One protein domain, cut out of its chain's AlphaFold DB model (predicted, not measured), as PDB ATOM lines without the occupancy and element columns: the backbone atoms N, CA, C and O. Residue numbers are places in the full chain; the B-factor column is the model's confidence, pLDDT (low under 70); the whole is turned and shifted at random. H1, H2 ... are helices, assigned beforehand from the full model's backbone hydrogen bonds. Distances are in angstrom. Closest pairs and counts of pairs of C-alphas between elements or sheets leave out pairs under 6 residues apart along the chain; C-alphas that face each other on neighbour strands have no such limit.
ATOM      1  N   ARG A 118     -13.145 -16.734  88.377       60.88
ATOM      2  CA  ARG A 118     -13.395 -15.475  87.657       60.88
ATOM      3  C   ARG A 118     -12.119 -14.667  87.411       60.88
ATOM      4  O   ARG A 118     -12.101 -13.827  86.513       60.88
ATOM      5  N   ASN A 119     -11.052 -14.950  88.157       67.06
ATOM      6  CA  ASN A 119      -9.748 -14.290  88.092       67.06
ATOM      7  C   ASN A 119      -9.130 -14.283  86.683       67.06
ATOM      8  O   ASN A 119      -8.415 -13.345  86.352       67.06
ATOM      9  N   PHE A 120      -9.434 -15.264  85.825       67.69
ATOM     10  CA  PHE A 120      -8.966 -15.269  84.431       67.69
ATOM     11  C   PHE A 120      -9.715 -14.269  83.529       67.69
ATOM     12  O   PHE A 120      -9.153 -13.767  82.557       67.69
ATOM     13  N   PHE A 121     -10.971 -13.951  83.859       73.31
ATOM     14  CA  PHE A 121     -11.820 -13.029  83.100       73.31
ATOM     15  C   PHE A 121     -11.748 -11.588  83.615       73.31
ATOM     16  O   PHE A 121     -11.942 -10.661  82.833       73.31
ATOM     17  N   VAL A 122     -11.435 -11.375  84.899       79.81
ATOM     18  CA  VAL A 122     -11.331 -10.031  85.498       79.81
ATOM     19  C   VAL A 122     -10.364  -9.110  84.726       79.81
ATOM     20  O   VAL A 122     -10.811  -8.028  84.352       79.81
ATOM     21  N   PRO A 123      -9.121  -9.502  84.368       75.25
ATOM     22  CA  PRO A 123      -8.231  -8.655  83.565       75.25
ATOM     23  C   PRO A 123      -8.799  -8.298  82.183       75.25
ATOM     24  O   PRO A 123      -8.620  -7.179  81.708       75.25
ATOM     25  N   MET A 124      -9.522  -9.228  81.550       75.75
ATOM     26  CA  MET A 124     -10.172  -9.003  80.255       75.75
ATOM     27  C   MET A 124     -11.320  -7.992  80.375       75.75
ATOM     28  O   MET A 124     -11.457  -7.119  79.523       75.75
ATOM     29  N   LEU A 125     -12.120  -8.081  81.441       79.88
ATOM     30  CA  LEU A 125     -13.228  -7.164  81.711       79.88
ATOM     31  C   LEU A 125     -12.740  -5.763  82.107       79.88
ATOM     32  O   LEU A 125     -13.277  -4.782  81.600       79.88
ATOM     33  N   LEU A 126     -11.709  -5.669  82.955       81.81
ATOM     34  CA  LEU A 126     -11.095  -4.400  83.363       81.81
ATOM     35  C   LEU A 126     -10.567  -3.627  82.152       81.81
ATOM     36  O   LEU A 126     -10.970  -2.491  81.926       81.81
ATOM     37  N   ALA A 127      -9.757  -4.269  81.312       77.94
ATOM     38  CA  ALA A 127      -9.177  -3.608  80.148       77.94
ATOM     39  C   ALA A 127     -10.204  -3.316  79.029       77.94
ATOM     40  O   ALA A 127     -10.019  -2.381  78.250       77.94
ATOM     41  N   ILE A 128     -11.330  -4.045  78.960       80.44
ATOM     42  CA  ILE A 128     -12.487  -3.635  78.141       80.44
ATOM     43  C   ILE A 128     -13.077  -2.310  78.654       80.44
ATOM     44  O   ILE A 128     -13.474  -1.474  77.834       80.44
ATOM     45  N   ASP A 129     -13.109  -2.089  79.973       82.12
ATOM     46  CA  ASP A 129     -13.562  -0.819  80.546       82.12
ATOM     47  C   ASP A 129     -12.529   0.307  80.374       82.12
ATOM     48  O   ASP A 129     -12.918   1.411  79.995       82.12
ATOM     49  N   ASP A 130     -11.226   0.016  80.486       82.50
ATOM     50  CA  ASP A 130     -10.145   0.957  80.144       82.50
ATOM     51  C   ASP A 130     -10.266   1.435  78.686       82.50
ATOM     52  O   ASP A 130     -10.262   2.637  78.410       82.50
ATOM     53  N   TYR A 131     -10.452   0.517  77.726       83.50
ATOM     54  CA  TYR A 131     -10.681   0.877  76.320       83.50
ATOM     55  C   TYR A 131     -11.981   1.674  76.120       83.50
ATOM     56  O   TYR A 131     -12.055   2.540  75.243       83.50
ATOM     57  N   LYS A 132     -13.021   1.408  76.918       85.62
ATOM     58  CA  LYS A 132     -14.267   2.189  76.917       85.62
ATOM     59  C   LYS A 132     -14.033   3.602  77.460       85.62
ATOM     60  O   LYS A 132     -14.533   4.543  76.843       85.62
ATOM     61  N   GLN A 133     -13.247   3.773  78.523       89.50
ATOM     62  CA  GLN A 133     -12.855   5.081  79.055       89.50
ATOM     63  C   GLN A 133     -12.007   5.864  78.043       89.50
ATOM     64  O   GLN A 133     -12.389   6.979  77.684       89.50
ATOM     65  N   GLN A 134     -10.946   5.263  77.494       89.88
ATOM     66  CA  GLN A 134     -10.085   5.881  76.472       89.88
ATOM     67  C   GLN A 134     -10.893   6.402  75.273       89.88
ATOM     68  O   GLN A 134     -10.640   7.497  74.775       89.88
ATOM     69  N   VAL A 135     -11.918   5.667  74.823       90.94
ATOM     70  CA  VAL A 135     -12.807   6.128  73.742       90.94
ATOM     71  C   VAL A 135     -13.630   7.362  74.139       90.94
ATOM     72  O   VAL A 135     -13.853   8.223  73.287       90.94
ATOM     73  N   GLN A 136     -14.081   7.488  75.390       92.69
ATOM     74  CA  GLN A 136     -14.813   8.680  75.850       92.69
ATOM     75  C   GLN A 136     -13.877   9.885  76.058       92.69
ATOM     76  O   GLN A 136     -14.241  11.010  75.715       92.69
ATOM     77  N   GLU A 137     -12.652   9.658  76.533       95.62
ATOM     78  CA  GLU A 137     -11.615  10.692  76.629       95.62
ATOM     79  C   GLU A 137     -11.237  11.229  75.243       95.62
ATOM     80  O   GLU A 137     -11.277  12.440  75.018       95.62
ATOM     81  N   LEU A 138     -10.982  10.338  74.277       96.56
ATOM     82  CA  LEU A 138     -10.703  10.700  72.884       96.56
ATOM     83  C   LEU A 138     -11.854  11.490  72.246       96.56
ATOM     84  O   LEU A 138     -11.599  12.498  71.592       96.56
ATOM     85  N   LYS A 139     -13.118  11.108  72.485       96.00
ATOM     86  CA  LYS A 139     -14.284  11.902  72.054       96.00
ATOM     87  C   LYS A 139     -14.254  13.323  72.624       96.00
ATOM     88  O   LYS A 139     -14.420  14.274  71.865       96.00
ATOM     89  N   SER A 140     -13.999  13.478  73.927       96.25
ATOM     90  CA  SER A 140     -13.912  14.802  74.565       96.25
ATOM     91  C   SER A 140     -12.756  15.640  74.007       96.25
ATOM     92  O   SER A 140     -12.906  16.847  73.820       96.25
ATOM     93  N   ILE A 141     -11.612  15.014  73.710       98.06
ATOM     94  CA  ILE A 141     -10.456  15.675  73.086       98.06
ATOM     95  C   ILE A 141     -10.807  16.165  71.675       98.06
ATOM     96  O   ILE A 141     -10.511  17.313  71.347       98.06
ATOM     97  N   ILE A 142     -11.466  15.338  70.856       97.94
ATOM     98  CA  ILE A 142     -11.862  15.718  69.492       97.94
ATOM     99  C   ILE A 142     -12.896  16.854  69.526       97.94
ATOM    100  O   ILE A 142     -12.710  17.849  68.833       97.94
ATOM    101  N   GLN A 143     -13.912  16.777  70.394       97.31
ATOM    102  CA  GLN A 143     -14.908  17.849  70.561       97.31
ATOM    103  C   GLN A 143     -14.260  19.195  70.924       97.31
ATOM    104  O   GLN A 143     -14.542  20.202  70.279       97.31
ATOM    105  N   LYS A 144     -13.315  19.207  71.876       97.88
ATOM    106  CA  LYS A 144     -12.535  20.411  72.227       97.88
ATOM    107  C   LYS A 144     -11.697  20.935  71.057       97.88
ATOM    108  O   LYS A 144     -11.509  22.142  70.928       97.88
ATOM    109  N   LYS A 145     -11.202  20.055  70.179       98.12
ATOM    110  CA  LYS A 145     -10.491  20.465  68.960       98.12
ATOM    111  C   LYS A 145     -11.415  21.021  67.879       98.12
ATOM    112  O   LYS A 145     -11.003  21.947  67.187       98.12
ATOM    113  N   ASP A 146     -12.658  20.565  67.773       98.12
ATOM    114  CA  ASP A 146     -13.650  21.218  66.911       98.12
ATOM    115  C   ASP A 146     -14.093  22.585  67.459       98.12
ATOM    116  O   ASP A 146     -14.310  23.508  66.674       98.12
ATOM    117  N   GLU A 147     -14.155  22.765  68.783       97.75
ATOM    118  CA  GLU A 147     -14.348  24.082  69.412       97.75
ATOM    119  C   GLU A 147     -13.178  25.037  69.112       97.75
ATOM    120  O   GLU A 147     -13.407  26.170  68.690       97.75
ATOM    121  N   GLU A 148     -11.933  24.567  69.223       97.81
ATOM    122  CA  GLU A 148     -10.716  25.316  68.862       97.81
ATOM    123  C   GLU A 148     -10.694  25.692  67.364       97.81
ATOM    124  O   GLU A 148     -10.453  26.844  66.996       97.81
ATOM    125  N   ILE A 149     -11.042  24.755  66.474       96.69
ATOM    126  CA  ILE A 149     -11.179  25.005  65.028       96.69
ATOM    127  C   ILE A 149     -12.311  26.007  64.740       96.69
ATOM    128  O   ILE A 149     -12.180  26.849  63.848       96.69
ATOM    129  N   LYS A 150     -13.422  25.947  65.483       96.75
ATOM    130  CA  LYS A 150     -14.537  26.901  65.384       96.75
ATOM    131  C   LYS A 150     -14.130  28.295  65.871       96.75
ATOM    132  O   LYS A 150     -14.517  29.269  65.228       96.75
ATOM    133  N   GLN A 151     -13.318  28.396  66.926       97.69
ATOM    134  CA  GLN A 151     -12.746  29.660  67.395       97.69
ATOM    135  C   GLN A 151     -11.868  30.300  66.312       97.69
ATOM    136  O   GLN A 151     -12.137  31.435  65.926       97.69
ATOM    137  N   TYR A 152     -10.906  29.568  65.735       97.25
ATOM    138  CA  TYR A 152     -10.061  30.104  64.657       97.25
ATOM    139  C   TYR A 152     -10.876  30.601  63.451       97.25
ATOM    140  O   TYR A 152     -10.569  31.651  62.885       97.25
ATOM    141  N   ARG A 153     -11.953  29.894  63.073       95.25
ATOM    142  CA  ARG A 153     -12.873  30.350  62.011       95.25
ATOM    143  C   ARG A 153     -13.628  31.627  62.408       95.25
ATOM    144  O   ARG A 153     -13.805  32.499  61.563       95.25
ATOM    145  N   GLY A 154     -14.047  31.756  63.670       96.44
ATOM    146  CA  GLY A 154     -14.704  32.956  64.208       96.44
ATOM    147  C   GLY A 154     -13.779  34.174  64.320       96.44
ATOM    148  O   GLY A 154     -14.218  35.298  64.104       96.44
ATOM    149  N   GLU A 155     -12.489  33.952  64.577       97.88
ATOM    150  CA  GLU A 155     -11.433  34.978  64.579       97.88
ATOM    151  C   GLU A 155     -10.967  35.375  63.158       97.88
ATOM    152  O   GLU A 155     -10.102  36.236  63.002       97.88
ATOM    153  N   GLY A 156     -11.548  34.778  62.109       96.94
ATOM    154  CA  GLY A 156     -11.282  35.121  60.708       96.94
ATOM    155  C   GLY A 156     -10.078  34.414  60.074       96.94
ATOM    156  O   GLY A 156      -9.685  34.769  58.960       96.94
ATOM    157  N   PHE A 157      -9.487  33.406  60.726       96.38
ATOM    158  CA  PHE A 157      -8.373  32.652  60.147       96.38
ATOM    159  C   PHE A 157      -8.840  31.738  59.004       96.38
ATOM    160  O   PHE A 157      -9.660  30.835  59.183       96.38
ATOM    161  N   THR A 158      -8.261  31.932  57.817       93.44
ATOM    162  CA  THR A 158      -8.525  31.118  56.624       93.44
ATOM    163  C   THR A 158      -7.506  29.985  56.475       93.44
ATOM    164  O   THR A 158      -6.293  30.170  56.596       93.44
ATOM    165  N   LEU A 159      -7.993  28.770  56.201       94.25
ATOM    166  CA  LEU A 159      -7.146  27.580  56.122       94.25
ATOM    167  C   LEU A 159      -6.467  27.471  54.746       94.25
ATOM    168  O   LEU A 159      -7.130  27.258  53.734       94.25
ATOM    169  N   ARG A 160      -5.128  27.551  54.703       94.00
ATOM    170  CA  ARG A 160      -4.335  27.517  53.448       94.00
ATOM    171  C   ARG A 160      -4.434  26.215  52.639       94.00
ATOM    172  O   ARG A 160      -4.020  26.195  51.484       94.00
ATOM    173  N   ARG A 161      -4.914  25.120  53.236       95.56
ATOM    174  CA  ARG A 161      -5.113  23.818  52.580       95.56
ATOM    175  C   ARG A 161      -6.543  23.357  52.839       95.56
ATOM    176  O   ARG A 161      -6.849  22.912  53.940       95.56
ATOM    177  N   THR A 162      -7.408  23.436  51.832       91.31
ATOM    178  CA  THR A 162      -8.815  22.998  51.924       91.31
ATOM    179  C   THR A 162      -8.954  21.504  52.234       91.31
ATOM    180  O   THR A 162      -9.907  21.100  52.888       91.31
ATOM    181  N   THR A 163      -7.964  20.690  51.862       94.06
ATOM    182  CA  THR A 163      -7.878  19.259  52.204       94.06
ATOM    183  C   THR A 163      -7.665  18.975  53.694       94.06
ATOM    184  O   THR A 163      -7.884  17.848  54.122       94.06
ATOM    185  N   ALA A 164      -7.270  19.971  54.494       93.06
ATOM    186  CA  ALA A 164      -7.135  19.848  55.949       93.06
ATOM    187  C   ALA A 164      -8.418  20.245  56.714       93.06
ATOM    188  O   ALA A 164      -8.398  20.337  57.941       93.06
ATOM    189  N   ILE A 165      -9.534  20.499  56.018       94.31
ATOM    190  CA  ILE A 165     -10.833  20.773  56.648       94.31
ATOM    191  C   ILE A 165     -11.447  19.453  57.129       94.31
ATOM    192  O   ILE A 165     -11.970  18.669  56.338       94.31
ATOM    193  N   THR A 166     -11.442  19.231  58.443       96.50
ATOM    194  CA  THR A 166     -12.263  18.196  59.080       96.50
ATOM    195  C   THR A 166     -13.748  18.576  59.055       96.50
ATOM    196  O   THR A 166     -14.121  19.757  59.091       96.50
ATOM    197  N   ARG A 167     -14.613  17.555  59.022       96.06
ATOM    198  CA  ARG A 167     -16.010  17.697  59.453       96.06
ATOM    199  C   ARG A 167     -16.036  17.740  60.990       96.06
ATOM    200  O   ARG A 167     -15.257  16.989  61.577       96.06
ATOM    201  N   PRO A 168     -16.914  18.541  61.621       96.69
ATOM    202  CA  PRO A 168     -17.117  18.482  63.065       96.69
ATOM    203  C   PRO A 168     -17.500  17.072  63.521       96.69
ATOM    204  O   PRO A 168     -18.246  16.373  62.827       96.69
ATOM    205  N   PHE A 169     -16.996  16.660  64.678       97.81
ATOM    206  CA  PHE A 169     -17.197  15.329  65.227       97.81
ATOM    207  C   PHE A 169     -18.582  15.166  65.860       97.81
ATOM    208  O   PHE A 169     -18.843  15.592  66.987       97.81
ATOM    209  N   ASP A 170     -19.461  14.476  65.138       96.44
ATOM    210  CA  ASP A 170     -20.715  13.962  65.676       96.44
ATOM    211  C   ASP A 170     -20.452  12.653  66.446       96.44
ATOM    212  O   ASP A 170     -20.130  11.603  65.876       96.44
ATOM    213  N   ALA A 171     -20.585  12.727  67.772       93.81
ATOM    214  CA  ALA A 171     -20.384  11.591  68.661       93.81
ATOM    215  C   ALA A 171     -21.439  10.488  68.462       93.81
ATOM    216  O   ALA A 171     -21.115   9.312  68.653       93.81
ATOM    217  N   ASP A 172     -22.661  10.836  68.056       93.56
ATOM    218  CA  ASP A 172     -23.753   9.890  67.839       93.56
ATOM    219  C   ASP A 172     -23.715   9.275  66.445       93.56
ATOM    220  O   ASP A 172     -23.933   8.069  66.314       93.56
ATOM    221  N   GLU A 173     -23.324  10.026  65.413       94.44
ATOM    222  CA  GLU A 173     -22.991   9.444  64.108       94.44
ATOM    223  C   GLU A 173     -21.839   8.431  64.253       94.44
ATOM    224  O   GLU A 173     -21.926   7.314  63.733       94.44
ATOM    225  N   PHE A 174     -20.803   8.760  65.036       93.06
ATOM    226  CA  PHE A 174     -19.714   7.837  65.370       93.06
ATOM    227  C   PHE A 174     -20.207   6.606  66.153       93.06
ATOM    228  O   PHE A 174     -19.885   5.473  65.783       93.06
ATOM    229  N   ASN A 175     -21.023   6.795  67.199       89.69
ATOM    230  CA  ASN A 175     -21.612   5.695  67.973       89.69
ATOM    231  C   ASN A 175     -22.457   4.765  67.085       89.69
ATOM    232  O   ASN A 175     -22.365   3.543  67.202       89.69
ATOM    233  N   ASN A 176     -23.273   5.324  66.189       90.00
ATOM    234  CA  ASN A 176     -24.193   4.564  65.343       90.00
ATOM    235  C   ASN A 176     -23.463   3.845  64.198       90.00
ATOM    236  O   ASN A 176     -23.733   2.667  63.958       90.00
ATOM    237  N   LYS A 177     -22.448   4.467  63.583       87.81
ATOM    238  CA  LYS A 177     -21.513   3.767  62.680       87.81
ATOM    239  C   LYS A 177     -20.817   2.605  63.395       87.81
ATOM    240  O   LYS A 177     -20.780   1.500  62.859       87.81
ATOM    241  N   ARG A 178     -20.345   2.806  64.634       80.38
ATOM    242  CA  ARG A 178     -19.711   1.741  65.433       80.38
ATOM    243  C   ARG A 178     -20.675   0.597  65.773       80.38
ATOM    244  O   ARG A 178     -20.251  -0.549  65.711       80.38
ATOM    245  N   LYS A 179     -21.952   0.871  66.072       77.88
ATOM    246  CA  LYS A 179     -22.986  -0.165  66.300       77.88
ATOM    247  C   LYS A 179     -23.218  -1.049  65.067       77.88
ATOM    248  O   LYS A 179     -23.425  -2.250  65.218       77.88
ATOM    249  N   ASN A 180     -23.147  -0.476  63.863       66.00
ATOM    250  CA  ASN A 180     -23.315  -1.222  62.609       66.00
ATOM    251  C   ASN A 180     -22.132  -2.164  62.314       66.00
ATOM    252  O   ASN A 180     -22.310  -3.195  61.664       66.00
ATOM    253  N   HIS A 181     -20.938  -1.873  62.843       64.81
ATOM    254  CA  HIS A 181     -19.836  -2.836  62.883       64.81
ATOM    255  C   HIS A 181     -20.092  -3.883  63.979       64.81
ATOM    256  O   HIS A 181     -19.720  -3.713  65.140       64.81
ATOM    257  N   LYS A 182     -20.750  -4.974  63.566       59.47
ATOM    258  CA  LYS A 182     -21.156  -6.152  64.356       59.47
ATOM    259  C   LYS A 182     -20.094  -6.551  65.401       59.47
ATOM    260  O   LYS A 182     -19.121  -7.227  65.088       59.47
ATOM    261  N   CYS A 183     -20.272  -6.117  66.649       55.62
ATOM    262  CA  CYS A 183     -19.238  -6.238  67.683       55.62
ATOM    263  C   CYS A 183     -18.991  -7.703  68.076       55.62
ATOM    264  O   CYS A 183     -19.955  -8.380  68.415       55.62
ATOM    265  N   ILE A 184     -17.733  -8.163  68.064       59.72
ATOM    266  CA  ILE A 184     -17.212  -9.391  68.713       59.72
ATOM    267  C   ILE A 184     -18.199 -10.581  68.722       59.72
ATOM    268  O   ILE A 184     -18.553 -11.118  69.767       59.72
ATOM    269  N   ASN A 185     -18.667 -10.990  67.537       60.59
ATOM    270  CA  ASN A 185     -19.570 -12.142  67.359       60.59
ATOM    271  C   ASN A 185     -18.863 -13.377  66.762       60.59
ATOM    272  O   ASN A 185     -19.511 -14.359  66.415       60.59
ATOM    273  N   ASN A 186     -17.543 -13.324  66.584       69.50
ATOM    274  CA  ASN A 186     -16.739 -14.424  66.060       69.50
ATOM    275  C   ASN A 186     -15.409 -14.524  66.824       69.50
ATOM    276  O   ASN A 186     -14.962 -13.568  67.463       69.50
ATOM    277  N   PHE A 187     -14.772 -15.691  66.722       71.06
ATOM    278  CA  PHE A 187     -13.494 -15.977  67.372       71.06
ATOM    279  C   PHE A 187     -12.372 -15.020  66.930       71.06
ATOM    280  O   PHE A 187     -11.483 -14.722  67.718       71.06
ATOM    281  N   GLU A 188     -12.401 -14.505  65.698       78.44
ATOM    282  CA  GLU A 188     -11.335 -13.656  65.155       78.44
ATOM    283  C   GLU A 188     -11.352 -12.237  65.734       78.44
ATOM    284  O   GLU A 188     -10.302 -11.650  65.982       78.44
ATOM    285  N   ASP A 189     -12.532 -11.683  66.003       75.12
ATOM    286  CA  ASP A 189     -12.671 -10.400  66.691       75.12
ATOM    287  C   ASP A 189     -12.340 -10.528  68.181       75.12
ATOM    288  O   ASP A 189     -11.689  -9.643  68.738       75.12
ATOM    289  N   LEU A 190     -12.681 -11.661  68.809       72.00
ATOM    290  CA  LEU A 190     -12.198 -11.953  70.159       72.00
ATOM    291  C   LEU A 190     -10.677 -12.160  70.171       72.00
ATOM    292  O   LEU A 190     -10.021 -11.687  71.089       72.00
ATOM    293  N   SER A 191     -10.102 -12.772  69.131       73.75
ATOM    294  CA  SER A 191      -8.652 -12.915  68.944       73.75
ATOM    295  C   SER A 191      -7.972 -11.553  68.862       73.75
ATOM    296  O   SER A 191      -7.022 -11.304  69.599       73.75
ATOM    297  N   LYS A 192      -8.505 -10.615  68.068       77.31
ATOM    298  CA  LYS A 192      -8.007  -9.227  68.015       77.31
ATOM    299  C   LYS A 192      -8.038  -8.564  69.392       77.31
ATOM    300  O   LYS A 192      -7.063  -7.916  69.755       77.31
ATOM    301  N   CYS A 193      -9.098  -8.762  70.180       69.81
ATOM    302  CA  CYS A 193      -9.154  -8.273  71.559       69.81
ATOM    303  C   CYS A 193      -8.125  -8.968  72.470       69.81
ATOM    304  O   CYS A 193      -7.330  -8.284  73.099       69.81
ATOM    305  N   VAL A 194      -8.073 -10.301  72.512       71.38
ATOM    306  CA  VAL A 194      -7.151 -11.093  73.356       71.38
ATOM    307  C   VAL A 194      -5.673 -10.873  72.991       71.38
ATOM    308  O   VAL A 194      -4.808 -10.970  73.861       71.38
ATOM    309  N   LEU A 195      -5.371 -10.532  71.736       71.88
ATOM    310  CA  LEU A 195      -4.046 -10.105  71.273       71.88
ATOM    311  C   LEU A 195      -3.761  -8.638  71.640       71.88
ATOM    312  O   LEU A 195      -2.707  -8.351  72.202       71.88
ATOM    313  N   ALA A 196      -4.699  -7.710  71.417       67.88
ATOM    314  CA  ALA A 196      -4.553  -6.307  71.834       67.88
ATOM    315  C   ALA A 196      -4.340  -6.170  73.353       67.88
ATOM    316  O   ALA A 196      -3.504  -5.379  73.794       67.88
ATOM    317  N   LEU A 197      -5.006  -7.023  74.137       65.44
ATOM    318  CA  LEU A 197      -4.855  -7.128  75.588       65.44
ATOM    319  C   LEU A 197      -3.443  -7.541  76.038       65.44
ATOM    320  O   LEU A 197      -3.072  -7.317  77.185       65.44
ATOM    321  N   GLN A 198      -2.622  -8.111  75.155       65.19
ATOM    322  CA  GLN A 198      -1.218  -8.405  75.457       65.19
ATOM    323  C   GLN A 198      -0.345  -7.167  75.291       65.19
ATOM    324  O   GLN A 198       0.528  -6.932  76.121       65.19
ATOM    325  N   LEU A 199      -0.623  -6.327  74.288       51.00
ATOM    326  CA  LEU A 199       0.012  -5.014  74.191       51.00
ATOM    327  C   LEU A 199      -0.416  -4.127  75.372       51.00
ATOM    328  O   LEU A 199       0.415  -3.407  75.921       51.00
ATOM    329  N   SER A 200      -1.670  -4.231  75.836       52.16
ATOM    330  CA  SER A 200      -2.102  -3.570  77.075       52.16
ATOM    331  C   SER A 200      -1.681  -4.293  78.360       52.16
ATOM    332  O   SER A 200      -1.906  -3.750  79.436       52.16
ATOM    333  N   ASN A 201      -1.004  -5.449  78.322       47.84
ATOM    334  CA  ASN A 201      -0.424  -6.023  79.543       47.84
ATOM    335  C   ASN A 201       0.819  -5.252  80.025       47.84
ATOM    336  O   ASN A 201       1.141  -5.307  81.210       47.84
ATOM    337  N   ALA A 202       1.419  -4.413  79.172       42.91
ATOM    338  CA  ALA A 202       2.310  -3.338  79.616       42.91
ATOM    339  C   ALA A 202       1.589  -2.290  80.500       42.91
ATOM    340  O   ALA A 202       2.229  -1.603  81.290       42.91
ATOM    341  N   VAL A 203       0.254  -2.192  80.410       39.72
ATOM    342  CA  VAL A 203      -0.601  -1.423  81.336       39.72
ATOM    343  C   VAL A 203      -1.057  -2.295  82.516       39.72
ATOM    344  O   VAL A 203      -1.131  -1.802  83.635       39.72
ATOM    345  N   SER A 204      -1.251  -3.608  82.327       42.97
ATOM    346  CA  SER A 204      -1.513  -4.556  83.431       42.97
ATOM    347  C   SER A 204      -0.415  -4.552  84.507       42.97
ATOM    348  O   SER A 204      -0.726  -4.741  85.681       42.97
ATOM    349  N   MET A 205       0.835  -4.193  84.168       42.16
ATOM    350  CA  MET A 205       1.878  -3.884  85.164       42.16
ATOM    351  C   MET A 205       1.415  -2.910  86.260       42.16
ATOM    352  O   MET A 205       1.824  -3.067  87.406       42.16
ATOM    353  N   TYR A 206       0.561  -1.927  85.953       40.78
ATOM    354  CA  TYR A 206       0.012  -1.017  86.964       40.78
ATOM    355  C   TYR A 206      -0.934  -1.744  87.930       40.78
ATOM    356  O   TYR A 206      -0.883  -1.480  89.129       40.78
ATOM    357  N   TYR A 207      -1.742  -2.694  87.448       46.38
ATOM    358  CA  TYR A 207      -2.631  -3.498  88.294       46.38
ATOM    359  C   TYR A 207      -1.866  -4.525  89.135       46.38
ATOM    360  O   TYR A 207      -2.130  -4.627  90.334       46.38
ATOM    361  N   THR A 208      -0.871  -5.210  88.560       48.84
ATOM    362  CA  THR A 208       0.041  -6.079  89.326       48.84
ATOM    363  C   THR A 208       0.706  -5.285  90.446       48.84
ATOM    364  O   THR A 208       0.685  -5.713  91.592       48.84
ATOM    365  N   ARG A 209       1.188  -4.072  90.148       44.38
ATOM    366  CA  ARG A 209       1.834  -3.179  91.120       44.38
ATOM    367  C   ARG A 209       0.873  -2.651  92.193       44.38
ATOM    368  O   ARG A 209       1.305  -2.403  93.314       44.38
ATOM    369  N   VAL A 210      -0.422  -2.501  91.897       42.94
ATOM    370  CA  VAL A 210      -1.459  -2.138  92.887       42.94
ATOM    371  C   VAL A 210      -1.780  -3.307  93.822       42.94
ATOM    372  O   VAL A 210      -1.837  -3.104  95.035       42.94
ATOM    373  N   GLU A 211      -1.931  -4.529  93.306       49.59
ATOM    374  CA  GLU A 211      -2.128  -5.717  94.151       49.59
ATOM    375  C   GLU A 211      -0.849  -6.111  94.912       49.59
ATOM    376  O   GLU A 211      -0.932  -6.499  96.077       49.59
ATOM    377  N   GLU A 212       0.345  -5.905  94.344       50.88
ATOM    378  CA  GLU A 212       1.612  -5.959  95.084       50.88
ATOM    379  C   GLU A 212       1.639  -4.934  96.216       50.88
ATOM    380  O   GLU A 212       2.000  -5.287  97.334       50.88
ATOM    381  N   LEU A 213       1.280  -3.667  95.966       45.72
ATOM    382  CA  LEU A 213       1.242  -2.635  97.007       45.72
ATOM    383  C   LEU A 213       0.269  -3.028  98.124       45.72
ATOM    384  O   LEU A 213       0.643  -2.989  99.294       45.72
ATOM    385  N   LYS A 214      -0.937  -3.481  97.772       52.34
ATOM    386  CA  LYS A 214      -1.953  -3.979  98.708       52.34
ATOM    387  C   LYS A 214      -1.442  -5.165  99.532       52.34
ATOM    388  O   LYS A 214      -1.443  -5.084 100.761       52.34
TER     389      LYS A 214
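What this domain is: This is residues 118 to 214 of the 1151 residues of an uncharacterized protein of Glossina pallidipes (UniProt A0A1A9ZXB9). One long helix, H1, makes the long axis of an open, loosely joined frame: beyond its last residue a long loop, residues 155 to 170, folds back toward the middle of H1, and H2 carries the chain further back near it. H3 then stands about perpendicular to H1 near that helix's first residues, and H4 follows it, with its residues 208 to 214 sticking out as a free end. The printed part has 97 residues with four named helices, H1, H2, H3 and H4 in that order, and no named strand; the class is all helix. It is elongated, with spans of 56 by 36 by 21 A, and only just extended, close to loose, with a radius of gyration of the C-alphas of 19.1 A.

How they stand to each other: H1, residues 122 to 154, is near H2, residues 171 to 180, and the two are close but not clearly touching. Their closest C-alphas, those of Lys 139 and Ala 171, are 7.0 A apart, and they run opposite ways at a steep tilt of 43 degrees. H3, residues 187 to 199, only just touches H1, with 3 pairs of C-alphas within 8 A. H3 touches H1 with its residues 194 to 197 alone, and H1 touches H3 with its residues 124 to 127 alone; the closest C-alphas are those of Ala 127 and Leu 197, 7.2 A apart, and the lines are about perpendicular at 80 degrees. H4, residues 201 to 214, is close to H1 but not clearly touching: the closest C-alphas, those of Pro 123 and Ser 204, are 7.9 A apart. H1 and H4 run opposite ways at a steep tilt of 64 degrees. H3 and H4 meet only through their link, while H2 is apart from both H3 and H4. In H1 and H2 every O i to N i+4 pair is within hydrogen-bond range; in H3 it is 7 of 9 and in H4 8 of 10.

Where its parts are: H1 runs from Val 122, with its C-alpha at (-11.331, -10.031, 85.498), to Gly 154, with its C-alpha at (-14.704, 32.956, 64.208), 48.1 A from first to last C-alpha. H2, from Ala 171 to Asn 180, measures 14.5 A, and H3, from Phe 187 to Leu 199, measures 18.7 A. H4, from Asn 201 to Lys 214, measures 19.3 A and ends with C-alpha 214 at (-1.953, -3.979, 98.708).

The domain as a whole: The two C-alphas farthest apart, those of Arg 118 and Gly 156, are 57.4 A apart. The printed part has no cut. The link from H1 to H2 is long, that from H2 to H3 short, and that from H3 to H4 tight. The mean pLDDT of the printed part is 78.6; residues 118 to 120, 180 to 186, 193 and 196 to 214 are under 70, and H4 has a mean of 46.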